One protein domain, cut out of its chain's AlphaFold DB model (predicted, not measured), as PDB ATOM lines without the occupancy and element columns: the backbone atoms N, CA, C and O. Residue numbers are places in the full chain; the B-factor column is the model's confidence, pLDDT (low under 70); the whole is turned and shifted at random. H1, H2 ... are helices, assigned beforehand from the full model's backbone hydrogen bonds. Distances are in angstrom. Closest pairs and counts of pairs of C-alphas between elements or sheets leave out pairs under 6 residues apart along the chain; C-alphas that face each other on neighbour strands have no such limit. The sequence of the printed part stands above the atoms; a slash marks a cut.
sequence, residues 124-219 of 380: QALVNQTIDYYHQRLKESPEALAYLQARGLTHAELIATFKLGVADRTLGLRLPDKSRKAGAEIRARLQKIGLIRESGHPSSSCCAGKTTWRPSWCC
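Overview. This is residues 124 to 219 of the 380 residues of the protein "ZnF_CHCC domain-containing protein" of Burkholderiaceae bacterium (UniProt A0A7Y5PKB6). Five helices are spread along an elongated body with few contacts between them: H1, the longest, lies between H2 and H3 toward one end of the long axis and H4 and H5 toward the other. After H5, residues 193 to 219 form a long tail with no named element that folds back toward the middle, where residues 217 to 218 pair antiparallel with residues 165 to 166. The printed part has 96 residues with the helices H1 to H5 in chain order and no named strand; the class is all helix, though under half of the residues, 47, are in named elements. The whole is compact, with a radius of gyration of the C-alphas of 14.0 A, and spans 44 by 28 by 20 A.

Arrangement. H1, residues 124 to 139, has its centre 7.0 A from the mean of all C-alphas. It only just touches H2, residues 142 to 150, with 3 pairs of C-alphas within 8 A. They touch only at the corner by their link, H1 with residues 138 to 139 alone; the closest C-alphas, of Leu 138 and Ala 144, are 6.2 A apart. Their lines are about perpendicular, at 84 degrees. H3, residues 156 to 161, and H5, residues 181 to 192, are each near H1, with 5 pairs of C-alphas within 10 A. H4, residues 171 to 174, is only just apart from H1, closest 8.0 A. H4 and H5 are apart. Every O i to N i+4 pair is within hydrogen-bond range in H1, H2, H3 and H5; H4 is too short for such a pair.

Along the chain. H1 begins at C-alpha 124 (-1.912, -29.792, 26.205) and is 23.2 A long. H2 is 12.1 A, H3 8.6 A and H4 5.2 A. H5 is 16.3 A and ends at C-alpha 192 (9.041, -32.957, 29.683).

Size, cuts and confidence. The farthest C-alphas, of Gly 152 and Lys 181, are 44.3 A apart. The printed part has no cut and no long link. Mean pLDDT of the printed part is 77.3; residues 200 to 219 are under 70.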
ATOM      1  N   GLN A 124      -1.010 -29.204  27.216       82.94
ATOM      2  CA  GLN A 124      -1.912 -29.792  26.205       82.94
ATOM      3  C   GLN A 124      -2.051 -28.911  24.955       82.94
ATOM      4  O   GLN A 124      -2.022 -29.399  23.821       82.94
ATOM      5  N   ALA A 125      -2.164 -27.593  25.131       85.31
ATOM      6  CA  ALA A 125      -2.223 -26.652  24.014       85.31
ATOM      7  C   ALA A 125      -0.897 -26.629  23.225       85.31
ATOM      8  O   ALA A 125      -0.911 -26.591  21.994       85.31
ATOM      9  N   LEU A 126       0.234 -26.756  23.923       86.19
ATOM     10  CA  LEU A 126       1.587 -26.903  23.382       86.19
ATOM     11  C   LEU A 126       1.745 -28.176  22.522       86.19
ATOM     12  O   LEU A 126       2.358 -28.122  21.448       86.19
ATOM     13  N   VAL A 127       1.147 -29.304  22.929       88.25
ATOM     14  CA  VAL A 127       1.049 -30.521  22.097       88.25
ATOM     15  C   VAL A 127       0.249 -30.249  20.823       88.25
ATOM     16  O   VAL A 127       0.741 -30.518  19.727       88.25
ATOM     17  N   ASN A 128      -0.951 -29.677  20.944       88.31
ATOM     18  CA  ASN A 128      -1.843 -29.456  19.802       88.31
ATOM     19  C   ASN A 128      -1.242 -28.489  18.766       88.31
ATOM     20  O   ASN A 128      -1.238 -28.799  17.576       88.31
ATOM     21  N   GLN A 129      -0.634 -27.383  19.207       88.62
ATOM     22  CA  GLN A 129       0.105 -26.454  18.338       88.62
ATOM     23  C   GLN A 129       1.271 -27.149  17.613       88.62
ATOM     24  O   GLN A 129       1.491 -26.928  16.422       88.62
ATOM     25  N   THR A 130       1.987 -28.047  18.298       88.75
ATOM     26  CA  THR A 130       3.078 -28.833  17.697       88.75
ATOM     27  C   THR A 130       2.564 -29.824  16.641       88.75
ATOM     28  O   THR A 130       3.190 -29.984  15.591       88.75
ATOM     29  N   ILE A 131       1.413 -30.464  16.878       89.88
ATOM     30  CA  ILE A 131       0.755 -31.359  15.911       89.88
ATOM     31  C   ILE A 131       0.294 -30.569  14.681       89.88
ATOM     32  O   ILE A 131       0.637 -30.941  13.558       89.88
ATOM     33  N   ASP A 132      -0.416 -29.455  14.874       89.88
ATOM     34  CA  ASP A 132      -0.897 -28.618  13.771       89.88
ATOM     35  C   ASP A 132       0.249 -28.016  12.946       89.88
ATOM     36  O   ASP A 132       0.160 -27.949  11.717       89.88
ATOM     37  N   TYR A 133       1.378 -27.689  13.580       90.81
ATOM     38  CA  TYR A 133       2.589 -27.291  12.869       90.81
ATOM     39  C   TYR A 133       3.112 -28.393  11.938       90.81
ATOM     40  O   TYR A 133       3.317 -28.139  10.748       90.81
ATOM     41  N   TYR A 134       3.303 -29.620  12.435       90.50
ATOM     42  CA  TYR A 134       3.776 -30.737  11.607       90.50
ATOM     43  C   TYR A 134       2.755 -31.158  10.537       90.50
ATOM     44  O   TYR A 134       3.151 -31.585   9.448       90.50
ATOM     45  N   HIS A 135       1.458 -30.993  10.805       91.00
ATOM     46  CA  HIS A 135       0.382 -31.183   9.832       91.00
ATOM     47  C   HIS A 135       0.423 -30.130   8.710       91.00
ATOM     48  O   HIS A 135       0.231 -30.458   7.537       91.00
ATOM     49  N   GLN A 136       0.762 -28.875   9.029       90.38
ATOM     50  CA  GLN A 136       1.041 -27.850   8.020       90.38
ATOM     51  C   GLN A 136       2.309 -28.183   7.214       90.38
ATOM     52  O   GLN A 136       2.272 -28.128   5.984       90.38
ATOM     53  N   ARG A 137       3.405 -28.605   7.874       90.44
ATOM     54  CA  ARG A 137       4.643 -29.041   7.191       90.44
ATOM     55  C   ARG A 137       4.376 -30.166   6.181       90.44
ATOM     56  O   ARG A 137       4.983 -30.169   5.115       90.44
ATOM     57  N   LEU A 138       3.455 -31.092   6.478       90.19
ATOM     58  CA  LEU A 138       3.080 -32.178   5.560       90.19
ATOM     59  C   LEU A 138       2.439 -31.642   4.272       90.19
ATOM     60  O   LEU A 138       2.805 -32.083   3.188       90.19
ATOM     61  N   LYS A 139       1.518 -30.676   4.381       88.19
ATOM     62  CA  LYS A 139       0.847 -30.058   3.220       88.19
ATOM     63  C   LYS A 139       1.808 -29.243   2.350       88.19
ATOM     64  O   LYS A 139       1.620 -29.173   1.143       88.19
ATOM     65  N   GLU A 140       2.843 -28.662   2.954       88.62
ATOM     66  CA  GLU A 140       3.903 -27.921   2.254       88.62
ATOM     67  C   GLU A 140       5.005 -28.827   1.654       88.62
ATOM     68  O   GLU A 140       5.857 -28.336   0.916       88.62
ATOM     69  N   SER A 141       5.018 -30.138   1.944       88.56
ATOM     70  CA  SER A 141       6.102 -31.054   1.553       88.56
ATOM     71  C   SER A 141       5.685 -32.039   0.443       88.56
ATOM     72  O   SER A 141       5.057 -33.063   0.732       88.56
ATOM     73  N   PRO A 142       6.078 -31.815  -0.829       88.56
ATOM     74  CA  PRO A 142       5.718 -32.719  -1.923       88.56
ATOM     75  C   PRO A 142       6.348 -34.116  -1.781       88.56
ATOM     76  O   PRO A 142       5.732 -35.099  -2.184       88.56
ATOM     77  N   GLU A 143       7.528 -34.239  -1.157       88.81
ATOM     78  CA  GLU A 143       8.166 -35.538  -0.875       88.81
ATOM     79  C   GLU A 143       7.326 -36.379   0.105       88.81
ATOM     80  O   GLU A 143       7.134 -37.580  -0.099       88.81
ATOM     81  N   ALA A 144       6.772 -35.751   1.148       87.44
ATOM     82  CA  ALA A 144       5.937 -36.435   2.130       87.44
ATOM     83  C   ALA A 144       4.542 -36.785   1.570       87.44
ATOM     84  O   ALA A 144       4.024 -37.867   1.854       87.44
ATOM     85  N   LEU A 145       3.964 -35.931   0.718       89.12
ATOM     86  CA  LEU A 145       2.721 -36.238  -0.001       89.12
ATOM     87  C   LEU A 145       2.906 -37.388  -1.007       89.12
ATOM     88  O   LEU A 145       2.079 -38.299  -1.045       89.12
ATOM     89  N   ALA A 146       4.014 -37.412  -1.756       90.50
ATOM     90  CA  ALA A 146       4.349 -38.514  -2.662       90.50
ATOM     91  C   ALA A 146       4.541 -39.849  -1.914       90.50
ATOM     92  O   ALA A 146       4.116 -40.900  -2.393       90.50
ATOM     93  N   TYR A 147       5.109 -39.825  -0.701       89.44
ATOM     94  CA  TYR A 147       5.176 -41.012   0.158       89.44
ATOM     95  C   TYR A 147       3.781 -41.509   0.574       89.44
ATOM     96  O   TYR A 147       3.526 -42.712   0.521       89.44
ATOM     97  N   LEU A 148       2.862 -40.615   0.960       90.88
ATOM     98  CA  LEU A 148       1.487 -41.005   1.301       90.88
ATOM     99  C   LEU A 148       0.742 -41.586   0.091       90.88
ATOM    100  O   LEU A 148       0.082 -42.616   0.229       90.88
ATOM    101  N   GLN A 149       0.925 -41.010  -1.102       90.12
ATOM    102  CA  GLN A 149       0.421 -41.571  -2.363       90.12
ATOM    103  C   GLN A 149       0.969 -42.985  -2.617       90.12
ATOM    104  O   GLN A 149       0.192 -43.907  -2.852       90.12
ATOM    105  N   ALA A 150       2.282 -43.195  -2.463       92.00
ATOM    106  CA  ALA A 150       2.918 -44.512  -2.588       92.00
ATOM    107  C   ALA A 150       2.477 -45.531  -1.511       92.00
ATOM    108  O   ALA A 150       2.701 -46.731  -1.665       92.00
ATOM    109  N   ARG A 151       1.838 -45.075  -0.423       91.06
ATOM    110  CA  ARG A 151       1.201 -45.916   0.606       91.06
ATOM    111  C   ARG A 151      -0.318 -46.063   0.442       91.06
ATOM    112  O   ARG A 151      -0.933 -46.720   1.275       91.06
ATOM    113  N   GLY A 152      -0.922 -45.472  -0.592       89.38
ATOM    114  CA  GLY A 152      -2.376 -45.471  -0.802       89.38
ATOM    115  C   GLY A 152      -3.161 -44.568   0.161       89.38
ATOM    116  O   GLY A 152      -4.386 -44.618   0.191       89.38
ATOM    117  N   LEU A 153      -2.481 -43.725   0.943       88.12
ATOM    118  CA  LEU A 153      -3.080 -42.815   1.925       88.12
ATOM    119  C   LEU A 153      -3.404 -41.459   1.278       88.12
ATOM    120  O   LEU A 153      -2.904 -40.418   1.694       88.12
ATOM    121  N   THR A 154      -4.209 -41.481   0.215       83.81
ATOM    122  CA  THR A 154      -4.509 -40.308  -0.630       83.81
ATOM    123  C   THR A 154      -5.717 -39.487  -0.174       83.81
ATOM    124  O   THR A 154      -5.895 -38.360  -0.631       83.81
ATOM    125  N   HIS A 155      -6.553 -40.023   0.720       88.56
ATOM    126  CA  HIS A 155      -7.780 -39.365   1.169       88.56
ATOM    127  C   HIS A 155      -7.483 -38.147   2.060       88.56
ATOM    128  O   HIS A 155      -6.948 -38.283   3.163       88.56
ATOM    129  N   ALA A 156      -7.879 -36.954   1.606       86.06
ATOM    130  CA  ALA A 156      -7.654 -35.699   2.328       86.06
ATOM    131  C   ALA A 156      -8.320 -35.677   3.718       86.06
ATOM    132  O   ALA A 156      -7.724 -35.186   4.675       86.06
ATOM    133  N   GLU A 157      -9.512 -36.266   3.845       87.38
ATOM    134  CA  GLU A 157     -10.238 -36.392   5.116       87.38
ATOM    135  C   GLU A 157      -9.465 -37.231   6.139       87.38
ATOM    136  O   GLU A 157      -9.377 -36.849   7.299       87.38
ATOM    137  N   LEU A 158      -8.818 -38.323   5.717       88.94
ATOM    138  CA  LEU A 158      -7.965 -39.141   6.587       88.94
ATOM    139  C   LEU A 158      -6.777 -38.312   7.103       88.94
ATOM    140  O   LEU A 158      -6.502 -38.290   8.302       88.94
ATOM    141  N   ILE A 159      -6.105 -37.585   6.205       87.81
ATOM    142  CA  ILE A 159      -4.959 -36.729   6.541       87.81
ATOM    143  C   ILE A 159      -5.366 -35.613   7.521       87.81
ATOM    144  O   ILE A 159      -4.597 -35.301   8.433       87.81
ATOM    145  N   ALA A 160      -6.560 -35.032   7.358       87.62
ATOM    146  CA  ALA A 160      -7.108 -33.994   8.231       87.62
ATOM    147  C   ALA A 160      -7.558 -34.535   9.601       87.62
ATOM    148  O   ALA A 160      -7.133 -34.007  10.627       87.62
ATOM    149  N   THR A 161      -8.363 -35.602   9.624       86.69
ATOM    150  CA  THR A 161      -8.945 -36.195  10.842       86.69
ATOM    151  C   THR A 161      -7.877 -36.762  11.770       86.69
ATOM    152  O   THR A 161      -7.893 -36.488  12.965       86.69
ATOM    153  N   PHE A 162      -6.898 -37.495  11.230       88.94
ATOM    154  CA  PHE A 162      -5.786 -38.042  12.019       88.94
ATOM    155  C   PHE A 162      -4.615 -37.059  12.190       88.94
ATOM    156  O   PHE A 162      -3.565 -37.458  12.697       88.94
ATOM    157  N   LYS A 163      -4.773 -35.794  11.754       89.00
ATOM    158  CA  LYS A 163      -3.774 -34.710  11.852       89.00
ATOM    159  C   LYS A 163      -2.357 -35.166  11.466       89.00
ATOM    160  O   LYS A 163      -1.378 -34.846  12.140       89.00
ATOM    161  N   LEU A 164      -2.241 -35.945  10.384       89.88
ATOM    162  CA  LEU A 164      -0.960 -36.530   9.975       89.88
ATOM    163  C   LEU A 164       0.057 -35.419   9.684       89.88
ATOM    164  O   LEU A 164      -0.296 -34.414   9.064       89.88
ATOM    165  N   GLY A 165       1.308 -35.607  10.110       89.44
ATOM    166  CA  GLY A 165       2.352 -34.584  10.032       89.44
ATOM    167  C   GLY A 165       3.760 -35.143   9.809       89.44
ATOM    168  O   GLY A 165       4.024 -36.322  10.055       89.44
ATOM    169  N   VAL A 166       4.677 -34.284   9.347       88.81
ATOM    170  CA  VAL A 166       6.074 -34.647   9.038       88.81
ATOM    171  C   VAL A 166       7.069 -33.899   9.931       88.81
ATOM    172  O   VAL A 166       7.030 -32.676  10.042       88.81
ATOM    173  N   ALA A 167       7.990 -34.635  10.563       88.06
ATOM    174  CA  ALA A 167       9.010 -34.079  11.452       88.06
ATOM    175  C   ALA A 167      10.294 -33.704  10.680       88.06
ATOM    176  O   ALA A 167      11.314 -34.391  10.736       88.06
ATOM    177  N   ASP A 168      10.244 -32.582   9.965       82.12
ATOM    178  CA  ASP A 168      11.302 -32.049   9.087       82.12
ATOM    179  C   ASP A 168      12.455 -31.306   9.814       82.12
ATOM    180  O   ASP A 168      13.330 -30.723   9.176       82.12
ATOM    181  N   ARG A 169      12.471 -31.334  11.157       80.62
ATOM    182  CA  ARG A 169      13.362 -30.577  12.070       80.62
ATOM    183  C   ARG A 169      13.157 -29.053  12.101       80.62
ATOM    184  O   ARG A 169      13.784 -28.403  12.938       80.62
ATOM    185  N   THR A 170      12.284 -28.468  11.279       83.69
ATOM    186  CA  THR A 170      12.136 -27.000  11.182       83.69
ATOM    187  C   THR A 170      11.578 -26.352  12.451       83.69
ATOM    188  O   THR A 170      11.911 -25.201  12.731       83.69
ATOM    189  N   LEU A 171      10.838 -27.100  13.284       84.44
ATOM    190  CA  LEU A 171      10.384 -26.641  14.603       84.44
ATOM    191  C   LEU A 171      11.556 -26.108  15.443       84.44
ATOM    192  O   LEU A 171      11.505 -24.986  15.939       84.44
ATOM    193  N   GLY A 172      12.663 -26.855  15.521       81.44
ATOM    194  CA  GLY A 172      13.853 -26.467  16.290       81.44
ATOM    195  C   GLY A 172      14.597 -25.233  15.753       81.44
ATOM    196  O   GLY A 172      15.429 -24.684  16.475       81.44
ATOM    197  N   LEU A 173      14.283 -24.801  14.523       82.25
ATOM    198  CA  LEU A 173      14.781 -23.575  13.885       82.25
ATOM    199  C   LEU A 173      13.835 -22.372  14.072       82.25
ATOM    200  O   LEU A 173      14.271 -21.240  13.885       82.25
ATOM    201  N   ARG A 174      12.556 -22.594  14.420       82.06
ATOM    202  CA  ARG A 174      11.571 -21.530  14.721       82.06
ATOM    203  C   ARG A 174      11.330 -21.314  16.224       82.06
ATOM    204  O   ARG A 174      10.677 -20.345  16.610       82.06
ATOM    205  N   LEU A 175      11.836 -22.200  17.079       85.12
ATOM    206  CA  LEU A 175      11.944 -21.954  18.519       85.12
ATOM    207  C   LEU A 175      13.135 -21.021  18.809       85.12
ATOM    208  O   LEU A 175      14.185 -21.204  18.186       85.12
ATOM    209  N   PRO A 176      13.042 -20.082  19.774       82.44
ATOM    210  CA  PRO A 176      14.175 -19.239  20.159       82.44
ATOM    211  C   PRO A 176      15.408 -20.053  20.562       82.44
ATOM    212  O   PRO A 176      15.293 -21.206  20.999       82.44
ATOM    213  N   ASP A 177      16.594 -19.463  20.407       79.25
ATOM    214  CA  ASP A 177      17.842 -20.167  20.696       79.25
ATOM    215  C   ASP A 177      17.934 -20.626  22.158       79.25
ATOM    216  O   ASP A 177      17.473 -19.951  23.079       79.25
ATOM    217  N   LYS A 178      18.566 -21.787  22.357       79.88
ATOM    218  CA  LYS A 178      18.732 -22.439  23.661       79.88
ATOM    219  C   LYS A 178      19.521 -21.615  24.691       79.88
ATOM    220  O   LYS A 178      19.438 -21.930  25.869       79.88
ATOM    221  N   SER A 179      20.288 -20.607  24.265       75.44
ATOM    222  CA  SER A 179      20.999 -19.682  25.162       75.44
ATOM    223  C   SER A 179      20.098 -18.615  25.793       75.44
ATOM    224  O   SER A 179      20.491 -17.997  26.776       75.44
ATOM    225  N   ARG A 180      18.889 -18.388  25.262       81.69
ATOM    226  CA  ARG A 180      17.927 -17.427  25.821       81.69
ATOM    227  C   ARG A 180      16.964 -18.139  26.768       81.69
ATOM    228  O   ARG A 180      16.443 -19.192  26.409       81.69
ATOM    229  N   LYS A 181      16.640 -17.519  27.910       79.25
ATOM    230  CA  LYS A 181      15.730 -18.058  28.943       79.25
ATOM    231  C   LYS A 181      14.434 -18.655  28.365       79.25
ATOM    232  O   LYS A 181      14.233 -19.860  28.472       79.25
ATOM    233  N   ALA A 182      13.661 -17.878  27.601       79.62
ATOM    234  CA  ALA A 182      12.433 -18.351  26.942       79.62
ATOM    235  C   ALA A 182      12.647 -19.499  25.923       79.62
ATOM    236  O   ALA A 182      11.750 -20.305  25.676       79.62
ATOM    237  N   GLY A 183      13.837 -19.587  25.318       84.25
ATOM    238  CA  GLY A 183      14.217 -20.691  24.432       84.25
ATOM    239  C   GLY A 183      14.564 -21.964  25.204       84.25
ATOM    240  O   GLY A 183      14.175 -23.051  24.781       84.25
ATOM    241  N   ALA A 184      15.246 -21.841  26.344       85.12
ATOM    242  CA  ALA A 184      15.500 -22.946  27.265       85.12
ATOM    243  C   ALA A 184      14.195 -23.464  27.899       85.12
ATOM    244  O   ALA A 184      13.962 -24.671  27.898       85.12
ATOM    245  N   GLU A 185      13.313 -22.567  28.346       87.50
ATOM    246  CA  GLU A 185      12.025 -22.890  28.979       87.50
ATOM    247  C   GLU A 185      11.102 -23.694  28.046       87.50
ATOM    248  O   GLU A 185      10.670 -24.786  28.422       87.50
ATOM    249  N   ILE A 186      10.863 -23.251  26.799       86.62
ATOM    250  CA  ILE A 186      10.079 -24.061  25.844       86.62
ATOM    251  C   ILE A 186      10.769 -25.398  25.544       86.62
ATOM    252  O   ILE A 186      10.095 -26.427  25.477       86.62
ATOM    253  N   ARG A 187      12.097 -25.424  25.357       88.06
ATOM    254  CA  ARG A 187      12.816 -26.675  25.051       88.06
ATOM    255  C   ARG A 187      12.692 -27.678  26.206       88.06
ATOM    256  O   ARG A 187      12.423 -28.845  25.933       88.06
ATOM    257  N   ALA A 188      12.769 -27.221  27.457       87.81
ATOM    258  CA  ALA A 188      12.537 -28.036  28.648       87.81
ATOM    259  C   ALA A 188      11.082 -28.537  28.743       87.81
ATOM    260  O   ALA A 188      10.862 -29.719  29.014       87.81
ATOM    261  N   ARG A 189      10.075 -27.699  28.445       87.38
ATOM    262  CA  ARG A 189       8.661 -28.130  28.389       87.38
ATOM    263  C   ARG A 189       8.419 -29.182  27.299       87.38
ATOM    264  O   ARG A 189       7.829 -30.225  27.566       87.38
ATOM    265  N   LEU A 190       8.949 -28.979  26.093       87.12
ATOM    266  CA  LEU A 190       8.853 -29.948  24.992       87.12
ATOM    267  C   LEU A 190       9.644 -31.247  25.252       87.12
ATOM    268  O   LEU A 190       9.299 -32.286  24.688       87.12
ATOM    269  N   GLN A 191      10.665 -31.210  26.113       88.50
ATOM    270  CA  GLN A 191      11.372 -32.393  26.617       88.50
ATOM    271  C   GLN A 191      10.566 -33.130  27.698       88.50
ATOM    272  O   GLN A 191      10.399 -34.341  27.585       88.50
ATOM    273  N   LYS A 192       9.976 -32.415  28.670       87.69
ATOM    274  CA  LYS A 192       9.041 -32.957  29.683       87.69
ATOM    275  C   LYS A 192       7.865 -33.704  29.038       87.69
ATOM    276  O   LYS A 192       7.495 -34.779  29.495       87.69
ATOM    277  N   ILE A 193       7.305 -33.149  27.962       86.38
ATOM    278  CA  ILE A 193       6.206 -33.747  27.180       86.38
ATOM    279  C   ILE A 193       6.703 -34.904  26.279       86.38
ATOM    280  O   ILE A 193       5.914 -35.713  25.798       86.38
ATOM    281  N   GLY A 194       8.014 -35.018  26.043       84.62
ATOM    282  CA  GLY A 194       8.608 -36.069  25.210       84.62
ATOM    283  C   GLY A 194       8.521 -35.823  23.698       84.62
ATOM    284  O   GLY A 194       8.762 -36.746  22.918       84.62
ATOM    285  N   LEU A 195       8.208 -34.596  23.264       84.69
ATOM    286  CA  LEU A 195       8.178 -34.192  21.850       84.69
ATOM    287  C   LEU A 195       9.589 -33.979  21.278       84.69
ATOM    288  O   LEU A 195       9.836 -34.283  20.109       84.69
ATOM    289  N   ILE A 196      10.524 -33.483  22.095       84.44
ATOM    290  CA  ILE A 196      11.912 -33.178  21.713       84.44
ATOM    291  C   ILE A 196      12.885 -33.876  22.679       84.44
ATOM    292  O   ILE A 196      12.592 -34.054  23.854       84.44
ATOM    293  N   ARG A 197      14.048 -34.300  22.176       81.69
ATOM    294  CA  ARG A 197      15.145 -34.913  22.949       81.69
ATOM    295  C   ARG A 197      16.105 -33.862  23.523       81.69
ATOM    296  O   ARG A 197      16.148 -32.725  23.057       81.69
ATOM    297  N   GLU A 198      16.979 -34.273  24.436       74.62
ATOM    298  CA  GLU A 198      18.133 -33.481  24.911       74.62
ATOM    299  C   GLU A 198      18.982 -32.909  23.759       74.62
ATOM    300  O   GLU A 198      19.360 -31.740  23.772       74.62
ATOM    301  N   SER A 199      19.188 -33.690  22.691       70.38
ATOM    302  CA  SER A 199      19.912 -33.272  21.481       70.38
ATOM    303  C   SER A 199      19.161 -32.278  20.576       70.38
ATOM    304  O   SER A 199      19.634 -31.956  19.489       70.38
ATOM    305  N   GLY A 200      17.978 -31.798  20.978       65.81
ATOM    306  CA  GLY A 200      17.167 -30.844  20.211       65.81
ATOM    307  C   GLY A 200      16.472 -31.434  18.977       65.81
ATOM    308  O   GLY A 200      15.859 -30.698  18.205       65.81
ATOM    309  N   HIS A 201      16.550 -32.749  18.765       69.88
ATOM    310  CA  HIS A 201      15.823 -33.452  17.705       69.88
ATOM    311  C   HIS A 201      14.446 -33.942  18.187       69.88
ATOM    312  O   HIS A 201      14.328 -34.307  19.359       69.88
ATOM    313  N   PRO A 202      13.425 -34.028  17.309       68.25
ATOM    314  CA  PRO A 202      12.137 -34.642  17.640       68.25
ATOM    315  C   PRO A 202      12.294 -36.072  18.174       68.25
ATOM    316  O   PRO A 202      13.176 -36.819  17.734       68.25
ATOM    317  N   SER A 203      11.446 -36.477  19.121       61.84
ATOM    318  CA  SER A 203      11.563 -37.801  19.730       61.84
ATOM    319  C   SER A 203      10.873 -38.906  18.927       61.84
ATOM    320  O   SER A 203       9.666 -38.897  18.689       61.84
ATOM    321  N   SER A 204      11.629 -39.966  18.637       53.38
ATOM    322  CA  SER A 204      11.124 -41.238  18.098       53.38
ATOM    323  C   SER A 204      10.417 -42.135  19.137       53.38
ATOM    324  O   SER A 204      10.409 -43.361  18.964       53.38
ATOM    325  N   SER A 205       9.963 -41.571  20.260       46.03
ATOM    326  CA  SER A 205       8.984 -42.185  21.173       46.03
ATOM    327  C   SER A 205       7.578 -41.681  20.847       46.03
ATOM    328  O   SER A 205       6.692 -42.495  20.622       46.03
ATOM    329  N   CYS A 206       7.408 -40.360  20.711       45.88
ATOM    330  CA  CYS A 206       6.171 -39.743  20.229       45.88
ATOM    331  C   CYS A 206       5.922 -40.042  18.736       45.88
ATOM    332  O   CYS A 206       4.787 -40.258  18.320       45.88
ATOM    333  N   CYS A 207       6.984 -40.115  17.922       44.00
ATOM    334  CA  CYS A 207       6.887 -40.564  16.531       44.00
ATOM    335  C   CYS A 207       6.885 -42.103  16.431       44.00
ATOM    336  O   CYS A 207       7.941 -42.749  16.367       44.00
ATOM    337  N   ALA A 208       5.684 -42.686  16.435       32.94
ATOM    338  CA  ALA A 208       5.438 -44.123  16.344       32.94
ATOM    339  C   ALA A 208       5.703 -44.689  14.930       32.94
ATOM    340  O   ALA A 208       4.810 -44.780  14.092       32.94
ATOM    341  N   GLY A 209       6.941 -45.123  14.678       33.56
ATOM    342  CA  GLY A 209       7.304 -45.856  13.461       33.56
ATOM    343  C   GLY A 209       8.815 -45.986  13.273       33.56
ATOM    344  O   GLY A 209       9.450 -45.085  12.734       33.56
ATOM    345  N   LYS A 210       9.407 -47.106  13.712       28.23
ATOM    346  CA  LYS A 210      10.833 -47.414  13.491       28.23
ATOM    347  C   LYS A 210      11.011 -48.626  12.577       28.23
ATOM    348  O   LYS A 210      11.102 -49.751  13.054       28.23
ATOM    349  N   THR A 211      11.173 -48.364  11.284       26.27
ATOM    350  CA  THR A 211      11.769 -49.295  10.316       26.27
ATOM    351  C   THR A 211      12.749 -48.542   9.416       26.27
ATOM    352  O   THR A 211      12.351 -47.820   8.514       26.27
ATOM    353  N   THR A 212      14.044 -48.718   9.703       29.83
ATOM    354  CA  THR A 212      15.188 -48.535   8.782       29.83
ATOM    355  C   THR A 212      15.199 -47.291   7.868       29.83
ATOM    356  O   THR A 212      14.846 -47.381   6.696       29.83
ATOM    357  N   TRP A 213      15.798 -46.202   8.377       28.34
ATOM    358  CA  TRP A 213      16.223 -44.984   7.651       28.34
ATOM    359  C   TRP A 213      15.125 -44.067   7.063       28.34
ATOM    360  O   TRP A 213      14.001 -44.471   6.794       28.34
ATOM    361  N   ARG A 214      15.511 -42.796   6.834       29.95
ATOM    362  CA  ARG A 214      14.664 -41.690   6.322       29.95
ATOM    363  C   ARG A 214      13.521 -41.280   7.304       29.95
ATOM    364  O   ARG A 214      13.552 -41.749   8.442       29.95
ATOM    365  N   PRO A 215      12.717 -40.219   7.037       37.03
ATOM    366  CA  PRO A 215      12.255 -39.317   8.108       37.03
ATOM    367  C   PRO A 215      11.227 -39.932   9.070       37.03
ATOM    368  O   PRO A 215      10.409 -40.762   8.686       37.03
ATOM    369  N   SER A 216      11.262 -39.497  10.335       43.16
ATOM    370  CA  SER A 216      10.387 -39.999  11.399       43.16
ATOM    371  C   SER A 216       8.953 -39.476  11.268       43.16
ATOM    372  O   SER A 216       8.728 -38.266  11.316       43.16
ATOM    373  N   TRP A 217       7.996 -40.397  11.178       44.81
ATOM    374  CA  TRP A 217       6.560 -40.111  11.119       44.81
ATOM    375  C   TRP A 217       5.955 -40.044  12.522       44.81
ATOM    376  O   TRP A 217       6.164 -40.949  13.332       44.81
ATOM    377  N   CYS A 218       5.187 -38.990  12.797       38.94
ATOM    378  CA  CYS A 218       4.406 -38.855  14.024       38.94
ATOM    379  C   CYS A 218       2.918 -39.050  13.717       38.94
ATOM    380  O   CYS A 218       2.304 -38.226  13.044       38.94
ATOM    381  N   CYS A 219       2.349 -40.136  14.241       33.72
ATOM    382  CA  CYS A 219       0.908 -40.374  14.275       33.72
ATOM    383  C   CYS A 219       0.398 -40.088  15.690       33.72
ATOM    384  O   CYS A 219       0.875 -40.702  16.646       33.72
TER     385      CYS A 219